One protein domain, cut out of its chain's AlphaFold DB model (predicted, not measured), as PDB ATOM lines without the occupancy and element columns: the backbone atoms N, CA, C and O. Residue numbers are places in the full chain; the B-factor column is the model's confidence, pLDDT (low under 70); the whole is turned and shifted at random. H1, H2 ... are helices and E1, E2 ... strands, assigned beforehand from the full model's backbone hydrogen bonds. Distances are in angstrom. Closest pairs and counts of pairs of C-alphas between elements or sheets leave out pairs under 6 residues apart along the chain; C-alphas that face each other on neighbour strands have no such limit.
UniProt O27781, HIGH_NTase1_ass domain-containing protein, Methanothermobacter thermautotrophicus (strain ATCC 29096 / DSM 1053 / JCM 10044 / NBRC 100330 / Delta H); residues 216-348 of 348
ATOM      1  N   VAL A 216    -107.963   8.358  62.515       85.94
ATOM      2  CA  VAL A 216    -106.961   7.590  61.759       85.94
ATOM      3  C   VAL A 216    -107.253   7.647  60.260       85.94
ATOM      4  O   VAL A 216    -106.356   7.918  59.457       85.94
ATOM      5  N   ILE A 217    -108.518   7.473  59.864       87.44
ATOM      6  CA  ILE A 217    -108.912   7.539  58.455       87.44
ATOM      7  C   ILE A 217    -108.661   8.920  57.845       87.44
ATOM      8  O   ILE A 217    -108.249   9.001  56.687       87.44
ATOM      9  N   ASN A 218    -108.832  10.011  58.597       85.19
ATOM     10  CA  ASN A 218    -108.561  11.344  58.073       85.19
ATOM     11  C   ASN A 218    -107.060  11.583  57.850       85.19
ATOM     12  O   ASN A 218    -106.677  12.191  56.851       85.19
ATOM     13  N   VAL A 219    -106.195  11.029  58.708       88.12
ATOM     14  CA  VAL A 219    -104.735  11.047  58.499       88.12
ATOM     15  C   VAL A 219    -104.359  10.319  57.204       88.12
ATOM     16  O   VAL A 219    -103.540  10.821  56.430       88.12
ATOM     17  N   ILE A 220    -104.987   9.171  56.936       92.00
ATOM     18  CA  ILE A 220    -104.770   8.376  55.719       92.00
ATOM     19  C   ILE A 220    -105.290   9.120  54.479       92.00
ATOM     20  O   ILE A 220    -104.582   9.204  53.473       92.00
ATOM     21  N   ARG A 221    -106.494   9.702  54.550       91.94
ATOM     22  CA  ARG A 221    -107.081  10.525  53.476       91.94
ATOM     23  C   ARG A 221    -106.203  11.723  53.149       91.94
ATOM     24  O   ARG A 221    -105.928  11.970  51.980       91.94
ATOM     25  N   ARG A 222    -105.700  12.420  54.171       90.44
ATOM     26  CA  ARG A 222    -104.758  13.529  54.005       90.44
ATOM     27  C   ARG A 222    -103.496  13.085  53.277       90.44
ATOM     28  O   ARG A 222    -103.077  13.752  52.340       90.44
ATOM     29  N   ALA A 223    -102.893  11.973  53.699       92.75
ATOM     30  CA  ALA A 223    -101.682  11.454  53.067       92.75
ATOM     31  C   ALA A 223    -101.904  11.155  51.575       92.75
ATOM     32  O   ALA A 223    -101.060  11.489  50.745       92.75
ATOM     33  N   TRP A 224    -103.055  10.576  51.229       95.94
ATOM     34  CA  TRP A 224    -103.412  10.303  49.841       95.94
ATOM     35  C   TRP A 224    -103.664  11.576  49.033       95.94
ATOM     36  O   TRP A 224    -103.033  11.757  47.995       95.94
ATOM     37  N   PHE A 225    -104.483  12.499  49.545       94.94
ATOM     38  CA  PHE A 225    -104.738  13.785  48.891       94.94
ATOM     39  C   PHE A 225    -103.436  14.547  48.624       94.94
ATOM     40  O   PHE A 225    -103.205  15.038  47.524       94.94
ATOM     41  N   VAL A 226    -102.543  14.614  49.618       92.38
ATOM     42  CA  VAL A 226    -101.238  15.261  49.446       92.38
ATOM     43  C   VAL A 226    -100.426  14.560  48.358       92.38
ATOM     44  O   VAL A 226     -99.808  15.240  47.545       92.38
ATOM     45  N   SER A 227    -100.450  13.226  48.289       96.19
ATOM     46  CA  SER A 227     -99.741  12.491  47.237       96.19
ATOM     47  C   SER A 227    -100.288  12.756  45.827       96.19
ATOM     48  O   SER A 227     -99.488  12.884  44.903       96.19
ATOM     49  N   GLU A 228    -101.611  12.894  45.664       96.06
ATOM     50  CA  GLU A 228    -102.255  13.264  44.393       96.06
ATOM     51  C   GLU A 228    -101.793  14.650  43.940       96.06
ATOM     52  O   GLU A 228    -101.268  14.809  42.842       96.06
ATOM     53  N   ARG A 229    -101.881  15.644  44.830       95.62
ATOM     54  CA  ARG A 229    -101.478  17.023  44.523       95.62
ATOM     55  C   ARG A 229     -99.987  17.156  44.234       95.62
ATOM     56  O   ARG A 229     -99.599  17.931  43.367       95.62
ATOM     57  N   VAL A 230     -99.145  16.379  44.911       93.94
ATOM     58  CA  VAL A 230     -97.707  16.333  44.611       93.94
ATOM     59  C   VAL A 230     -97.443  15.754  43.221       93.94
ATOM     60  O   VAL A 230     -96.567  16.262  42.523       93.94
ATOM     61  N   ALA A 231     -98.205  14.749  42.785       93.31
ATOM     62  CA  ALA A 231     -98.095  14.222  41.423       93.31
ATOM     63  C   ALA A 231     -98.514  15.252  40.353       93.31
ATOM     64  O   ALA A 231     -97.988  15.223  39.245       93.31
ATOM     65  N   GLU A 232     -99.388  16.198  40.707       94.25
ATOM     66  CA  GLU A 232     -99.781  17.352  39.880       94.25
ATOM     67  C   GLU A 232     -98.771  18.525  39.940       94.25
ATOM     68  O   GLU A 232     -98.993  19.567  39.329       94.25
ATOM     69  N   GLY A 233     -97.665  18.388  40.684       93.56
ATOM     70  CA  GLY A 233     -96.626  19.419  40.812       93.56
ATOM     71  C   GLY A 233     -96.825  20.411  41.965       93.56
ATOM     72  O   GLY A 233     -96.042  21.351  42.115       93.56
ATOM     73  N   ILE A 234     -97.829  20.216  42.826       95.00
ATOM     74  CA  ILE A 234     -98.069  21.073  43.996       95.00
ATOM     75  C   ILE A 234     -97.168  20.631  45.155       95.00
ATOM     76  O   ILE A 234     -97.082  19.454  45.492       95.00
ATOM     77  N   SER A 235     -96.523  21.579  45.842       92.75
ATOM     78  CA  SER A 235     -95.699  21.244  47.013       92.75
ATOM     79  C   SER A 235     -96.510  20.586  48.142       92.75
ATOM     80  O   SER A 235     -97.652  20.971  48.411       92.75
ATOM     81  N   SER A 236     -95.897  19.663  48.891       86.75
ATOM     82  CA  SER A 236     -96.560  18.966  50.008       86.75
ATOM     83  C   SER A 236     -97.127  19.919  51.064       86.75
ATOM     84  O   SER A 236     -98.186  19.657  51.632       86.75
ATOM     85  N   LYS A 237     -96.442  21.046  51.316       86.31
ATOM     86  CA  LYS A 237     -96.908  22.083  52.247       86.31
ATOM     87  C   LYS A 237     -98.222  22.696  51.761       86.31
ATOM     88  O   LYS A 237     -99.196  22.711  52.508       86.31
ATOM     89  N   ARG A 238     -98.260  23.135  50.499       90.25
ATOM     90  CA  ARG A 238     -99.452  23.747  49.905       90.25
ATOM     91  C   ARG A 238    -100.609  22.756  49.805       90.25
ATOM     92  O   ARG A 238    -101.736  23.098  50.140       90.25
ATOM     93  N   ALA A 239    -100.327  21.515  49.417       91.31
ATOM     94  CA  ALA A 239    -101.329  20.456  49.375       91.31
ATOM     95  C   ALA A 239    -101.935  20.171  50.763       91.31
ATOM     96  O   ALA A 239    -103.144  19.981  50.885       91.31
ATOM     97  N   ASN A 240    -101.126  20.193  51.829       85.31
ATOM     98  CA  ASN A 240    -101.634  20.043  53.192       85.31
ATOM     99  C   ASN A 240    -102.533  21.221  53.609       85.31
ATOM    100  O   ASN A 240    -103.581  20.989  54.205       85.31
ATOM    101  N   GLU A 241    -102.157  22.462  53.284       84.44
ATOM    102  CA  GLU A 241    -102.994  23.648  53.536       84.44
ATOM    103  C   GLU A 241    -104.356  23.528  52.833       84.44
ATOM    104  O   GLU A 241    -105.393  23.733  53.461       84.44
ATOM    105  N   MET A 242    -104.362  23.106  51.562       88.75
ATOM    106  CA  MET A 242    -105.594  22.869  50.796       88.75
ATOM    107  C   MET A 242    -106.481  21.801  51.440       88.75
ATOM    108  O   MET A 242    -107.700  21.960  51.489       88.75
ATOM    109  N   PHE A 243    -105.887  20.709  51.935       85.06
ATOM    110  CA  PHE A 243    -106.641  19.662  52.623       85.06
ATOM    111  C   PHE A 243    -107.291  20.187  53.909       85.06
ATOM    112  O   PHE A 243    -108.429  19.844  54.208       85.06
ATOM    113  N   GLN A 244    -106.581  21.031  54.662       78.62
ATOM    114  CA  GLN A 244    -107.070  21.597  55.922       78.62
ATOM    115  C   GLN A 244    -108.178  22.641  55.727       78.62
ATOM    116  O   GLN A 244    -109.029  22.781  56.602       78.62
ATOM    117  N   SER A 245    -108.181  23.362  54.602       77.94
ATOM    118  CA  SER A 245    -109.147  24.431  54.322       77.94
ATOM    119  C   SER A 245    -110.458  23.953  53.687       77.94
ATOM    120  O   SER A 245    -111.327  24.775  53.413       77.94
ATOM    121  N   GLY A 246    -110.613  22.657  53.401       74.00
ATOM    122  CA  GLY A 246    -111.766  22.142  52.660       74.00
ATOM    123  C   GLY A 246    -112.195  20.740  53.076       74.00
ATOM    124  O   GLY A 246    -111.466  20.004  53.734       74.00
ATOM    125  N   LYS A 247    -113.405  20.352  52.665       73.88
ATOM    126  CA  LYS A 247    -113.897  18.977  52.798       73.88
ATOM    127  C   LYS A 247    -113.650  18.244  51.485       73.88
ATOM    128  O   LYS A 247    -114.389  18.426  50.523       73.88
ATOM    129  N   HIS A 248    -112.621  17.407  51.459       78.75
ATOM    130  CA  HIS A 248    -112.239  16.650  50.267       78.75
ATOM    131  C   HIS A 248    -112.720  15.208  50.377       78.75
ATOM    132  O   HIS A 248    -112.452  14.528  51.369       78.75
ATOM    133  N   ARG A 249    -113.427  14.723  49.353       79.50
ATOM    134  CA  ARG A 249    -113.767  13.303  49.232       79.50
ATOM    135  C   ARG A 249    -112.652  12.608  48.465       79.50
ATOM    136  O   ARG A 249    -112.556  12.759  47.254       79.50
ATOM    137  N   VAL A 250    -111.822  11.861  49.185       88.31
ATOM    138  CA  VAL A 250    -110.758  11.042  48.601       88.31
ATOM    139  C   VAL A 250    -110.845   9.604  49.089       88.31
ATOM    140  O   VAL A 250    -111.197   9.351  50.246       88.31
ATOM    141  N   ASN A 251    -110.486   8.675  48.204       89.94
ATOM    142  CA  ASN A 251    -110.536   7.236  48.442       89.94
ATOM    143  C   ASN A 251    -109.111   6.662  48.426       89.94
ATOM    144  O   ASN A 251    -108.651   6.201  47.381       89.94
ATOM    145  N   PRO A 252    -108.389   6.713  49.560       93.19
ATOM    146  CA  PRO A 252    -107.032   6.190  49.640       93.19
ATOM    147  C   PRO A 252    -107.004   4.672  49.396       93.19
ATOM    148  O   PRO A 252    -107.842   3.952  49.951       93.19
ATOM    149  N   PRO A 253    -106.027   4.147  48.635       94.19
ATOM    150  CA  PRO A 253    -105.878   2.711  48.463       94.19
ATOM    151  C   PRO A 253    -105.445   2.061  49.782       94.19
ATOM    152  O   PRO A 253    -104.423   2.415  50.366       94.19
ATOM    153  N   SER A 254    -106.192   1.053  50.236       93.94
ATOM    154  CA  SER A 254    -105.834   0.253  51.419       93.94
ATOM    155  C   SER A 254    -104.722  -0.762  51.143       93.94
ATOM    156  O   SER A 254    -104.128  -1.315  52.070       93.94
ATOM    157  N   LYS A 255    -104.431  -1.017  49.863       95.88
ATOM    158  CA  LYS A 255    -103.410  -1.951  49.396       95.88
ATOM    159  C   LYS A 255    -102.570  -1.314  48.299       95.88
ATOM    160  O   LYS A 255    -103.112  -0.741  47.360       95.88
ATOM    161  N   VAL A 256    -101.255  -1.474  48.395       95.31
ATOM    162  CA  VAL A 256    -100.284  -0.984  47.414       95.31
ATOM    163  C   VAL A 256     -99.371  -2.138  47.016       95.31
ATOM    164  O   VAL A 256     -98.849  -2.843  47.875       95.31
ATOM    165  N   GLU A 257     -99.171  -2.348  45.717       95.50
ATOM    166  CA  GLU A 257     -98.209  -3.332  45.217       95.50
ATOM    167  C   GLU A 257     -96.916  -2.647  44.774       95.50
ATOM    168  O   GLU A 257     -96.944  -1.733  43.953       95.50
ATOM    169  N   ALA A 258     -95.786  -3.137  45.278       96.69
ATOM    170  CA  ALA A 258     -94.453  -2.710  44.879       96.69
ATOM    171  C   ALA A 258     -93.708  -3.835  44.155       96.69
ATOM    172  O   ALA A 258     -93.762  -4.987  44.583       96.69
ATOM    173  N   GLY A 259     -92.972  -3.509  43.093       95.94
ATOM    174  CA  GLY A 259     -91.995  -4.423  42.495       95.94
ATOM    175  C   GLY A 259     -90.801  -4.656  43.419       95.94
ATOM    176  O   GLY A 259     -90.409  -3.744  44.149       95.94
ATOM    177  N   LEU A 260     -90.222  -5.858  43.375       94.56
ATOM    178  CA  LEU A 260     -88.960  -6.173  44.044       94.56
ATOM    179  C   LEU A 260     -87.819  -6.280  43.040       94.56
ATOM    180  O   LEU A 260     -87.970  -6.892  41.987       94.56
ATOM    181  N   ASN A 261     -86.660  -5.748  43.413       91.50
ATOM    182  CA  ASN A 261     -85.408  -5.998  42.710       91.50
ATOM    183  C   ASN A 261     -84.629  -7.100  43.449       91.50
ATOM    184  O   ASN A 261     -84.010  -6.830  44.482       91.50
ATOM    185  N   LEU A 262     -84.746  -8.344  42.977       91.06
ATOM    186  CA  LEU A 262     -84.124  -9.529  43.576       91.06
ATOM    187  C   LEU A 262     -83.010 -10.058  42.675       91.06
ATOM    188  O   LEU A 262     -83.170 -10.134  41.455       91.06
ATOM    189  N   ARG A 263     -81.904 -10.493  43.277       90.62
ATOM    190  CA  ARG A 263     -80.840 -11.212  42.569       90.62
ATOM    191  C   ARG A 263     -81.264 -12.649  42.252       90.62
ATOM    192  O   ARG A 263     -82.172 -13.198  42.873       90.62
ATOM    193  N   ARG A 264     -80.605 -13.280  41.272       88.75
ATOM    194  CA  ARG A 264     -80.959 -14.630  40.776       88.75
ATOM    195  C   ARG A 264     -80.978 -15.698  41.876       88.75
ATOM    196  O   ARG A 264     -81.795 -16.614  41.830       88.75
ATOM    197  N   ASP A 265     -80.072 -15.600  42.837       89.31
ATOM    198  CA  ASP A 265     -79.985 -16.457  44.019       89.31
ATOM    199  C   ASP A 265     -81.095 -16.152  45.037       89.31
ATOM    200  O   ASP A 265     -81.730 -17.073  45.548       89.31
ATOM    201  N   GLU A 266     -81.410 -14.874  45.261       91.06
ATOM    202  CA  GLU A 266     -82.486 -14.439  46.163       91.06
ATOM    203  C   GLU A 266     -83.872 -14.870  45.674       91.06
ATOM    204  O   GLU A 266     -84.717 -15.246  46.484       91.06
ATOM    205  N   VAL A 267     -84.105 -14.894  44.357       89.81
ATOM    206  CA  VAL A 267     -85.359 -15.380  43.749       89.81
ATOM    207  C   VAL A 267     -85.694 -16.806  44.202       89.81
ATOM    208  O   VAL A 267     -86.864 -17.116  44.415       89.81
ATOM    209  N   LYS A 268     -84.686 -17.664  44.413       89.44
ATOM    210  CA  LYS A 268     -84.878 -19.054  44.874       89.44
ATOM    211  C   LYS A 268     -85.304 -19.141  46.344       89.44
ATOM    212  O   LYS A 268     -85.893 -20.137  46.760       89.44
ATOM    213  N   LEU A 269     -85.000 -18.108  47.129       91.00
ATOM    214  CA  LEU A 269     -85.298 -18.027  48.559       91.00
ATOM    215  C   LEU A 269     -86.652 -17.370  48.840       91.00
ATOM    216  O   LEU A 269     -87.153 -17.463  49.957       91.00
ATOM    217  N   VAL A 270     -87.254 -16.705  47.858       93.00
ATOM    218  CA  VAL A 270     -88.513 -15.977  48.026       93.00
ATOM    219  C   VAL A 270     -89.683 -16.841  47.557       93.00
ATOM    220  O   VAL A 270     -89.643 -17.455  46.493       93.00
ATOM    221  N   ARG A 271     -90.750 -16.900  48.358       93.19
ATOM    222  CA  ARG A 271     -91.990 -17.623  48.042       93.19
ATOM    223  C   ARG A 271     -93.193 -16.714  48.226       93.19
ATOM    224  O   ARG A 271     -93.146 -15.740  48.978       93.19
ATOM    225  N   ASP A 272     -94.268 -17.051  47.525       95.12
ATOM    226  CA  ASP A 272     -95.549 -16.367  47.673       95.12
ATOM    227  C   ASP A 272     -96.041 -16.426  49.127       95.12
ATOM    228  O   ASP A 272     -95.833 -17.419  49.822       95.12
ATOM    229  N   GLY A 273     -96.650 -15.340  49.602       94.81
ATOM    230  CA  GLY A 273     -97.226 -15.249  50.943       94.81
ATOM    231  C   GLY A 273     -96.236 -15.005  52.088       94.81
ATOM    232  O   GLY A 273     -96.692 -14.791  53.211       94.81
ATOM    233  N   MET A 274     -94.920 -14.989  51.836       95.50
ATOM    234  CA  MET A 274     -93.911 -14.701  52.867       95.50
ATOM    235  C   MET A 274     -94.087 -13.308  53.474       95.50
ATOM    236  O   MET A 274     -94.357 -12.344  52.756       95.50
ATOM    237  N   ASP A 275     -93.857 -13.182  54.779       95.62
ATOM    238  CA  ASP A 275     -93.881 -11.880  55.438       95.62
ATOM    239  C   ASP A 275     -92.714 -11.003  54.972       95.62
ATOM    240  O   ASP A 275     -91.553 -11.422  54.896       95.62
ATOM    241  N   ALA A 276     -93.035  -9.747  54.686       96.25
ATOM    242  CA  ALA A 276     -92.081  -8.714  54.338       96.25
ATOM    243  C   ALA A 276     -92.270  -7.521  55.277       96.25
ATOM    244  O   ALA A 276     -93.387  -7.126  55.603       96.25
ATOM    245  N   LYS A 277     -91.163  -6.917  55.705       96.19
ATOM    246  CA  LYS A 277     -91.179  -5.720  56.549       96.19
ATOM    247  C   LYS A 277     -90.726  -4.512  55.751       96.19
ATOM    248  O   LYS A 277     -89.683  -4.566  55.101       96.19
ATOM    249  N   ILE A 278     -91.491  -3.429  55.803       96.00
ATOM    250  CA  ILE A 278     -91.199  -2.207  55.050       96.00
ATOM    251  C   ILE A 278     -90.375  -1.247  55.901       96.00
ATOM    252  O   ILE A 278     -90.620  -1.088  57.096       96.00
ATOM    253  N   TYR A 279     -89.401  -0.591  55.282       96.44
ATOM    254  CA  TYR A 279     -88.630   0.478  55.899       96.44
ATOM    255  C   TYR A 279     -88.166   1.486  54.847       96.44
ATOM    256  O   TYR A 279     -88.201   1.217  53.649       96.44
ATOM    257  N   VAL A 280     -87.703   2.652  55.293       96.81
ATOM    258  CA  VAL A 280     -86.997   3.600  54.425       96.81
ATOM    259  C   VAL A 280     -85.522   3.538  54.759       96.81
ATOM    260  O   VAL A 280     -85.174   3.695  55.927       96.81
ATOM    261  N   ASP A 281     -84.673   3.286  53.769       93.38
ATOM    262  CA  ASP A 281     -83.232   3.186  53.975       93.38
ATOM    263  C   ASP A 281     -82.569   4.556  54.239       93.38
ATOM    264  O   ASP A 281     -83.219   5.605  54.283       93.38
ATOM    265  N   ARG A 282     -81.245   4.554  54.425       89.00
ATOM    266  CA  ARG A 282     -80.466   5.772  54.714       89.00
ATOM    267  C   ARG A 282     -80.397   6.761  53.542       89.00
ATOM    268  O   ARG A 282     -80.020   7.905  53.765       89.00
ATOM    269  N   ARG A 283     -80.708   6.322  52.319       90.31
ATOM    270  CA  ARG A 283     -80.770   7.153  51.106       90.31
ATOM    271  C   ARG A 283     -82.181   7.696  50.863       90.31
ATOM    272  O   ARG A 283     -82.392   8.396  49.882       90.31
ATOM    273  N   GLY A 284     -83.140   7.380  51.735       89.56
ATOM    274  CA  GLY A 284     -84.537   7.770  51.570       89.56
ATOM    275  C   GLY A 284     -85.343   6.812  50.690       89.56
ATOM    276  O   GLY A 284     -86.504   7.093  50.404       89.56
ATOM    277  N   VAL A 285     -84.776   5.669  50.292       94.62
ATOM    278  CA  VAL A 285     -85.431   4.716  49.391       94.62
ATOM    279  C   VAL A 285     -86.337   3.776  50.181       94.62
ATOM    280  O   VAL A 285     -85.905   3.094  51.118       94.62
ATOM    281  N   LEU A 286     -87.605   3.707  49.776       96.69
ATOM    282  CA  LEU A 286     -88.554   2.715  50.270       96.69
ATOM    283  C   LEU A 286     -88.063   1.311  49.910       96.69
ATOM    284  O   LEU A 286     -87.853   0.986  48.746       96.69
ATOM    285  N   SER A 287     -87.868   0.482  50.925       96.62
ATOM    286  CA  SER A 287     -87.291  -0.852  50.800       96.62
ATOM    287  C   SER A 287     -88.101  -1.857  51.605       96.62
ATOM    288  O   SER A 287     -88.802  -1.509  52.559       96.62
ATOM    289  N   CYS A 288     -87.969  -3.126  51.248       95.62
ATOM    290  CA  CYS A 288     -88.507  -4.226  52.028       95.62
ATOM    291  C   CYS A 288     -87.387  -5.125  52.558       95.62
ATOM    292  O   CYS A 288     -86.281  -5.189  52.014       95.62
ATOM    293  N   GLN A 289     -87.693  -5.821  53.645       96.00
ATOM    294  CA  GLN A 289     -86.864  -6.840  54.257       96.00
ATOM    295  C   GLN A 289     -87.664  -8.139  54.332       96.00
ATOM    296  O   GLN A 289     -88.706  -8.176  54.982       96.00
ATOM    297  N   ILE A 290     -87.145  -9.202  53.723       95.88
ATOM    298  CA  ILE A 290     -87.712 -10.555  53.774       95.88
ATOM    299  C   ILE A 290     -86.704 -11.441  54.511       95.88
ATOM    300  O   ILE A 290     -85.492 -11.293  54.331       95.88
ATOM    301  N   ARG A 291     -87.180 -12.336  55.380       90.06
ATOM    302  CA  ARG A 291     -86.327 -13.332  56.042       90.06
ATOM    303  C   ARG A 291     -86.787 -14.733  55.666       90.06
ATOM    304  O   ARG A 291     -87.916 -15.097  55.965       90.06
ATOM    305  N   ASN A 292     -85.891 -15.511  55.067       85.12
ATOM    306  CA  ASN A 292     -86.070 -16.945  54.855       85.12
ATOM    307  C   ASN A 292     -84.701 -17.640  54.854       85.12
ATOM    308  O   ASN A 292     -84.038 -17.682  53.818       85.12
ATOM    309  N   GLY A 293     -84.238 -18.089  56.026       81.12
ATOM    310  CA  GLY A 293     -82.869 -18.587  56.253       81.12
ATOM    311  C   GLY A 293     -81.798 -17.489  56.160       81.12
ATOM    312  O   GLY A 293     -80.986 -17.327  57.064       81.12
ATOM    313  N   ALA A 294     -81.865 -16.658  55.119       85.88
ATOM    314  CA  ALA A 294     -81.090 -15.447  54.916       85.88
ATOM    315  C   ALA A 294     -81.976 -14.193  54.954       85.88
ATOM    316  O   ALA A 294     -83.199 -14.230  54.782       85.88
ATOM    317  N   LYS A 295     -81.331 -13.049  55.189       91.50
ATOM    318  CA  LYS A 295     -81.964 -11.732  55.203       91.50
ATOM    319  C   LYS A 295     -81.816 -11.068  53.836       91.50
ATOM    320  O   LYS A 295     -80.718 -10.655  53.477       91.50
ATOM    321  N   ILE A 296     -82.929 -10.883  53.138       93.69
ATOM    322  CA  ILE A 296     -82.990 -10.218  51.835       93.69
ATOM    323  C   ILE A 296     -83.474  -8.786  52.046       93.69
ATOM    324  O   ILE A 296     -84.444  -8.549  52.770       93.69
ATOM    325  N   LYS A 297     -82.787  -7.822  51.432       94.62
ATOM    326  CA  LYS A 297     -83.182  -6.411  51.411       94.62
ATOM    327  C   LYS A 297     -83.315  -5.975  49.967       94.62
ATOM    328  O   LYS A 297     -82.343  -6.063  49.225       94.62
ATOM    329  N   SER A 298     -84.486  -5.486  49.591       94.69
ATOM    330  CA  SER A 298     -84.760  -5.101  48.211       94.69
ATOM    331  C   SER A 298     -85.420  -3.723  48.164       94.69
ATOM    332  O   SER A 298     -86.423  -3.518  48.863       94.69
ATOM    333  N   PRO A 299     -84.878  -2.774  47.379       95.69
ATOM    334  CA  PRO A 299     -85.576  -1.542  47.044       95.69
ATOM    335  C   PRO A 299     -86.924  -1.851  46.394       95.69
ATOM    336  O   PRO A 299     -87.044  -2.770  45.582       95.69
ATOM    337  N   MET A 300     -87.934  -1.069  46.748       96.00
ATOM    338  CA  MET A 300     -89.276  -1.209  46.205       96.00
ATOM    339  C   MET A 300     -89.454  -0.319  44.980       96.00
ATOM    340  O   MET A 300     -89.145   0.871  45.022       96.00
ATOM    341  N   HIS A 301     -90.002  -0.885  43.907       95.06
ATOM    342  CA  HIS A 301     -90.364  -0.134  42.712       95.06
ATOM    343  C   HIS A 301     -91.853   0.214  42.730       95.06
ATOM    344  O   HIS A 301     -92.710  -0.674  42.728       95.06
ATOM    345  N   LEU A 302     -92.152   1.509  42.779       94.94
ATOM    346  CA  LEU A 302     -93.486   2.072  42.967       94.94
ATOM    347  C   LEU A 302     -93.653   3.301  42.062       94.94
ATOM    348  O   LEU A 302     -92.686   4.046  41.890       94.94
ATOM    349  N   PRO A 303     -94.867   3.575  41.553       94.88
ATOM    350  CA  PRO A 303     -95.184   4.877  40.972       94.88
ATOM    351  C   PRO A 303     -94.895   6.009  41.967       94.88
ATOM    352  O   PRO A 303     -95.100   5.841  43.173       94.88
ATOM    353  N   ALA A 304     -94.474   7.175  41.470       92.81
ATOM    354  CA  ALA A 304     -94.056   8.306  42.306       92.81
ATOM    355  C   ALA A 304     -95.118   8.708  43.348       92.81
ATOM    356  O   ALA A 304     -94.805   8.863  44.528       92.81
ATOM    357  N   GLN A 305     -96.389   8.780  42.942       95.25
ATOM    358  CA  GLN A 305     -97.510   9.049  43.847       95.25
ATOM    359  C   GLN A 305     -97.594   8.025  44.992       95.25
ATOM    360  O   GLN A 305     -97.720   8.404  46.155       95.25
ATOM    361  N   MET A 306     -97.473   6.729  44.685       96.19
ATOM    362  CA  MET A 306     -97.548   5.651  45.680       96.19
ATOM    363  C   MET A 306     -96.361   5.676  46.640       96.19
ATOM    364  O   MET A 306     -96.529   5.425  47.834       96.19
ATOM    365  N   ALA A 307     -95.169   6.010  46.140       95.31
ATOM    366  CA  ALA A 307     -93.992   6.203  46.976       95.31
ATOM    367  C   ALA A 307     -94.198   7.368  47.963       95.31
ATOM    368  O   ALA A 307     -93.968   7.207  49.164       95.31
ATOM    369  N   THR A 308     -94.712   8.505  47.486       94.94
ATOM    370  CA  THR A 308     -95.051   9.662  48.331       94.94
ATOM    371  C   THR A 308     -96.111   9.306  49.370       94.94
ATOM    372  O   THR A 308     -95.932   9.588  50.556       94.94
ATOM    373  N   TYR A 309     -97.185   8.632  48.957       96.19
ATOM    374  CA  TYR A 309     -98.249   8.194  49.855       96.19
ATOM    375  C   TYR A 309     -97.714   7.287  50.971       96.19
ATOM    376  O   TYR A 309     -97.915   7.573  52.152       96.19
ATOM    377  N   LEU A 310     -96.953   6.244  50.622       95.94
ATOM    378  CA  LEU A 310     -96.360   5.332  51.604       95.94
ATOM    379  C   LEU A 310     -95.379   6.035  52.541       95.94
ATOM    380  O   LEU A 310     -95.354   5.724  53.731       95.94
ATOM    381  N   ARG A 311     -94.600   7.003  52.046       94.94
ATOM    382  CA  ARG A 311     -93.702   7.791  52.896       94.94
ATOM    383  C   ARG A 311     -94.483   8.600  53.936       94.94
ATOM    384  O   ARG A 311     -94.115   8.573  55.106       94.94
ATOM    385  N   LEU A 312     -95.587   9.238  53.544       93.62
ATOM    386  CA  LEU A 312     -96.459   9.979  54.464       93.62
ATOM    387  C   LEU A 312     -97.124   9.060  55.500       93.62
ATOM    388  O   LEU A 312     -97.229   9.425  56.671       93.62
ATOM    389  N   ILE A 313     -97.521   7.848  55.100       94.81
ATOM    390  CA  ILE A 313     -98.040   6.831  56.022       94.81
ATOM    391  C   ILE A 313     -96.962   6.393  57.020       94.81
ATOM    392  O   ILE A 313     -97.215   6.357  58.224       94.81
ATOM    393  N   ILE A 314     -95.741   6.113  56.563       93.50
ATOM    394  CA  ILE A 314     -94.623   5.741  57.440       93.50
ATOM    395  C   ILE A 314     -94.302   6.876  58.421       93.50
ATOM    396  O   ILE A 314     -94.150   6.629  59.618       93.50
ATOM    397  N   ASP A 315     -94.278   8.120  57.959       92.00
ATOM    398  CA  ASP A 315     -93.924   9.268  58.793       92.00
ATOM    399  C   ASP A 315     -95.046   9.741  59.726       92.00
ATOM    400  O   ASP A 315     -94.796  10.558  60.606       92.00
ATOM    401  N   SER A 316     -96.252   9.177  59.612       90.06
ATOM    402  CA  SER A 316     -97.389   9.475  60.494       90.06
ATOM    403  C   SER A 316     -97.242   8.978  61.937       90.06
ATOM    404  O   SER A 316     -98.105   9.274  62.754       90.06
ATOM    405  N   HIS A 317     -96.194   8.200  62.247       90.50
ATOM    406  CA  HIS A 317     -95.867   7.619  63.567       90.50
ATOM    407  C   HIS A 317     -96.801   6.534  64.099       90.50
ATOM    408  O   HIS A 317     -96.349   5.722  64.903       90.50
ATOM    409  N   ILE A 318     -98.067   6.524  63.688       90.94
ATOM    410  CA  ILE A 318     -99.109   5.689  64.302       90.94
ATOM    411  C   ILE A 318     -99.832   4.788  63.307       90.94
ATOM    412  O   ILE A 318    -100.384   3.778  63.719       90.94
ATOM    413  N   ILE A 319     -99.822   5.099  62.005       93.00
ATOM    414  CA  ILE A 319    -100.538   4.269  61.032       93.00
ATOM    415  C   ILE A 319     -99.764   2.960  60.824       93.00
ATOM    416  O   ILE A 319     -98.600   3.009  60.399       93.00
ATOM    417  N   PRO A 320    -100.372   1.795  61.122       94.62
ATOM    418  CA  PRO A 320     -99.730   0.513  60.917       94.62
ATOM    419  C   PRO A 320     -99.794   0.117  59.443       94.62
ATOM    420  O   PRO A 320    -100.711   0.479  58.702       94.62
ATOM    421  N   PHE A 321     -98.831  -0.690  59.031       93.88
ATOM    422  CA  PHE A 321     -98.800  -1.319  57.723       93.88
ATOM    423  C   PHE A 321     -98.166  -2.699  57.856       93.88
ATOM    424  O   PHE A 321     -97.321  -2.928  58.722       93.88
ATOM    425  N   SER A 322     -98.568  -3.620  56.992       94.81
ATOM    426  CA  SER A 322     -97.917  -4.919  56.850       94.81
ATOM    427  C   SER A 322     -97.610  -5.174  55.390       94.81
ATOM    428  O   SER A 322     -98.196  -4.557  54.502       94.81
ATOM    429  N   ALA A 323     -96.736  -6.131  55.126       96.12
ATOM    430  CA  ALA A 323     -96.400  -6.494  53.769       96.12
ATOM    431  C   ALA A 323     -96.244  -8.005  53.635       96.12
ATOM    432  O   ALA A 323     -95.722  -8.673  54.526       96.12
ATOM    433  N   LYS A 324     -96.710  -8.535  52.505       97.19
ATOM    434  CA  LYS A 324     -96.492  -9.927  52.115       97.19
ATOM    435  C   LYS A 324     -95.959 -10.000  50.700       97.19
ATOM    436  O   LYS A 324     -96.364  -9.223  49.836       97.19
ATOM    437  N   VAL A 325     -95.053 -10.934  50.465       97.06
ATOM    438  CA  VAL A 325     -94.585 -11.273  49.127       97.06
ATOM    439  C   VAL A 325     -95.759 -11.807  48.317       97.06
ATOM    440  O   VAL A 325     -96.551 -12.608  48.805       97.06
ATOM    441  N   LYS A 326     -95.851 -11.359  47.069       96.56
ATOM    442  CA  LYS A 326     -96.847 -11.788  46.099       96.56
ATOM    443  C   LYS A 326     -96.168 -12.166  44.792       96.56
ATOM    444  O   LYS A 326     -95.526 -11.327  44.158       96.56
ATOM    445  N   ARG A 327     -96.315 -13.414  44.365       93.75
ATOM    446  CA  ARG A 327     -95.810 -13.897  43.081       93.75
ATOM    447  C   ARG A 327     -96.684 -13.362  41.947       93.75
ATOM    448  O   ARG A 327     -97.913 -13.390  42.003       93.75
ATOM    449  N   ARG A 328     -96.039 -12.861  40.900       92.38
ATOM    450  CA  ARG A 328     -96.634 -12.481  39.616       92.38
ATOM    451  C   ARG A 328     -95.973 -13.299  38.507       92.38
ATOM    452  O   ARG A 328     -94.991 -13.997  38.752       92.38
ATOM    453  N   ARG A 329     -96.528 -13.227  37.292       85.88
ATOM    454  CA  ARG A 329     -95.954 -13.903  36.116       85.88
ATOM    455  C   ARG A 329     -94.503 -13.461  35.885       85.88
ATOM    456  O   ARG A 329     -93.635 -14.311  35.743       85.88
ATOM    457  N   ASP A 330     -94.245 -12.162  36.024       82.56
ATOM    458  CA  ASP A 330     -92.947 -11.544  35.711       82.56
ATOM    459  C   ASP A 330     -92.037 -11.350  36.941       82.56
ATOM    460  O   ASP A 330     -91.154 -10.495  36.947       82.56
ATOM    461  N   GLY A 331     -92.258 -12.114  38.019       88.94
ATOM    462  CA  GLY A 331     -91.403 -12.098  39.211       88.94
ATOM    463  C   GLY A 331     -92.161 -11.899  40.520       88.94
ATOM    464  O   GLY A 331     -93.303 -12.331  40.678       88.94
ATOM    465  N   PHE A 332     -91.512 -11.263  41.496       94.75
ATOM    466  CA  PHE A 332     -92.073 -11.057  42.829       94.75
ATOM    467  C   PHE A 332     -92.387  -9.589  43.093       94.75
ATOM    468  O   PHE A 332     -91.636  -8.676  42.750       94.75
ATOM    469  N   ARG A 333     -93.518  -9.379  43.755       96.00
ATOM    470  CA  ARG A 333     -93.955  -8.100  44.295       96.00
ATOM    471  C   ARG A 333     -94.115  -8.200  45.800       96.00
ATOM    472  O   ARG A 333     -94.140  -9.292  46.362       96.00
ATOM    473  N   VAL A 334     -94.279  -7.059  46.447       96.88
ATOM    474  CA  VAL A 334     -94.776  -6.981  47.816       96.88
ATOM    475  C   VAL A 334     -96.124  -6.286  47.806       96.88
ATOM    476  O   VAL A 334     -96.256  -5.177  47.293       96.88
ATOM    477  N   LEU A 335     -97.121  -6.958  48.372       97.31
ATOM    478  CA  LEU A 335     -98.425  -6.396  48.671       97.31
ATOM    479  C   LEU A 335     -98.367  -5.769  50.061       97.31
ATOM    480  O   LEU A 335     -98.338  -6.471  51.073       97.31
ATOM    481  N   ILE A 336     -98.356  -4.446  50.095       97.06
ATOM    482  CA  ILE A 336     -98.402  -3.639  51.307       97.06
ATOM    483  C   ILE A 336     -99.869  -3.389  51.624       97.06
ATOM    484  O   ILE A 336    -100.617  -2.932  50.763       97.06
ATOM    485  N   THR A 337    -100.290  -3.689  52.845       96.75
ATOM    486  CA  THR A 337    -101.627  -3.357  53.337       96.75
ATOM    487  C   THR A 337    -101.487  -2.267  54.394       96.75
ATOM    488  O   THR A 337    -100.666  -2.370  55.308       96.75
ATOM    489  N   ILE A 338    -102.226  -1.176  54.205       95.06
ATOM    490  CA  ILE A 338    -102.192   0.022  55.040       95.06
ATOM    491  C   ILE A 338    -103.384  -0.030  55.982       95.06
ATOM    492  O   ILE A 338    -104.503  -0.316  55.561       95.06
ATOM    493  N   ASN A 339    -103.137   0.287  57.252       88.44
ATOM    494  CA  ASN A 339    -104.147   0.286  58.298       88.44
ATOM    495  C   ASN A 339    -104.871  -1.063  58.423       88.44
ATOM    496  O   ASN A 339    -106.099  -1.113  58.468       88.44
ATOM    497  N   ASN A 340    -104.115  -2.167  58.476       69.31
ATOM    498  CA  ASN A 340    -104.696  -3.493  58.688       69.31
ATOM    499  C   ASN A 340    -105.602  -3.469  59.907       69.31
ATOM    500  O   ASN A 340    -105.119  -3.315  61.028       69.31
ATOM    501  N   GLN A 341    -106.903  -3.644  59.719       56.75
ATOM    502  CA  GLN A 341    -107.760  -4.025  60.827       56.75
ATOM    503  C   GLN A 341    -107.241  -5.370  61.331       56.75
ATOM    504  O   GLN A 341    -107.149  -6.336  60.567       56.75
ATOM    505  N   ARG A 342    -106.856  -5.445  62.609       44.78
ATOM    506  CA  ARG A 342    -106.923  -6.744  63.263       44.78
ATOM    507  C   ARG A 342    -108.408  -7.076  63.240       44.78
ATOM    508  O   ARG A 342    -109.197  -6.324  63.798       44.78
ATOM    509  N   LYS A 343    -108.789  -8.169  62.577       37.69
ATOM    510  CA  LYS A 343    -109.987  -8.883  63.007       37.69
ATOM    511  C   LYS A 343    -109.666  -9.330  64.430       37.69
ATOM    512  O   LYS A 343    -108.997 -10.342  64.616       37.69
ATOM    513  N   THR A 344    -109.987  -8.501  65.417       34.91
ATOM    514  CA  THR A 344    -110.203  -8.994  66.772       34.91
ATOM    515  C   THR A 344    -111.272 -10.060  66.614       34.91
ATOM    516  O   THR A 344    -112.294  -9.801  65.976       34.91
ATOM    517  N   GLY A 345    -110.944 -11.286  67.012       30.94
ATOM    518  CA  GLY A 345    -111.812 -12.430  66.798       30.94
ATOM    519  C   GLY A 345    -113.237 -12.122  67.249       30.94
ATOM    520  O   GLY A 345    -113.444 -11.578  68.329       30.94
ATOM    521  N   SER A 346    -114.196 -12.492  66.405       30.39
ATOM    522  CA  SER A 346    -115.259 -13.401  66.841       30.39
ATOM    523  C   SER A 346    -114.618 -14.411  67.805       30.39
ATOM    524  O   SER A 346    -113.638 -15.054  67.424       30.39
ATOM    525  N   GLU A 347    -114.935 -14.398  69.097       30.12
ATOM    526  CA  GLU A 347    -116.111 -15.058  69.693       30.12
ATOM    527  C   GLU A 347    -116.021 -14.957  71.240       30.12
ATOM    528  O   GLU A 347    -114.966 -14.527  71.733       30.12
ATOM    529  N   PRO A 348    -117.051 -15.341  72.029       37.53
ATOM    530  CA  PRO A 348    -118.160 -16.268  71.726       37.53
ATOM    531  C   PRO A 348    -119.415 -15.625  71.144       37.53
ATOM    532  O   PRO A 348    -119.788 -14.526  71.613       37.53
TER     533      PRO A 348
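This is residues 216 to 348 of the 348 residues of the protein "HIGH_NTase1_ass domain-containing protein" of Methanothermobacter thermautotrophicus (strain ATCC 29096 / DSM 1053 / JCM 10044 / NBRC 100330 / Delta H) (UniProt O27781). A small closed barrel of six strands has H4 across one end, touching or near several of its strands, and H1 and H2 packed in turn beyond H4, away from the barrel. The short H3 sits near the other end, and residues 342 to 348 stick out as a free tail. The 133 printed residues hold four named helices and six named strands, in the order H1 H2 E1 H3 E2 E3 E4 H4 E5 E6; the class is mixed, and neighbour strands are antiparallel. The whole is compact, with a radius of gyration of the C-alphas of 16.4 A and spans of 51 by 48 by 28 A.

H1, residues 216 to 231, touches H2, residues 236 to 244, opposite ways at a steep tilt of 48 degrees; their closest C-alphas, of Val 226 and Ala 239, are 5.2 A apart. H1 also touches H4, residues 304 to 315, opposite ways at a shallow tilt of 34.8 degrees, only just short of steep; their closest C-alphas, of Ser 227 and Tyr 309, are 5.2 A apart. Round the barrel run E1, residues 255 to 260, E4, residues 294 to 301, E3, residues 286 to 292, E2, residues 275 to 280, E5, residues 321 to 328, E6, residues 331 to 338, and back to E1. Within hydrogen-bond range are N 259 and O 301 of E1 and E4, 2.9 A; N 290 and O 296 of E3 and E4, 2.9 A; N 279 and O 287 of E2 and E3, 2.9 A; N 276 and O 323 of E2 and E5, 2.9 A; N 326 and O 333 of E5 and E6, 2.8 A; and N 258 and O 334 of E1 and E6, 2.9 A. E2, E3 and E4 form a meander, each strand the antiparallel neighbour of the one before; E5 and E6 are a hairpin. H4 is on the barrel, outside it, at a height over the sheet of 8.5 A. H3, residues 264 to 269, is also on it, outside, at 7.0 A. H1 and H2 are not on it. In H1, H2 and H4 every O i to N i+4 pair is within hydrogen-bond range; in H3 0 of 2 are, against 2 of 3 O i to N i+3 pairs.

H1 starts at C-alpha 216 (-106.961, 7.590, 61.759) and is 23.2 A long; H4 is 16.5 A. E4, E5 and E6 measure 21.7, 21.4 and 22.7 A. E6 ends at C-alpha 338 (-102.192, 0.022, 55.040).

The C-alphas farthest apart, of Gly 233 and Pro 348, are 51.9 A apart. The printed part has no cut, and no link is long. Mean pLDDT of the printed part is 88.6; residues 340 to 348 are under 70.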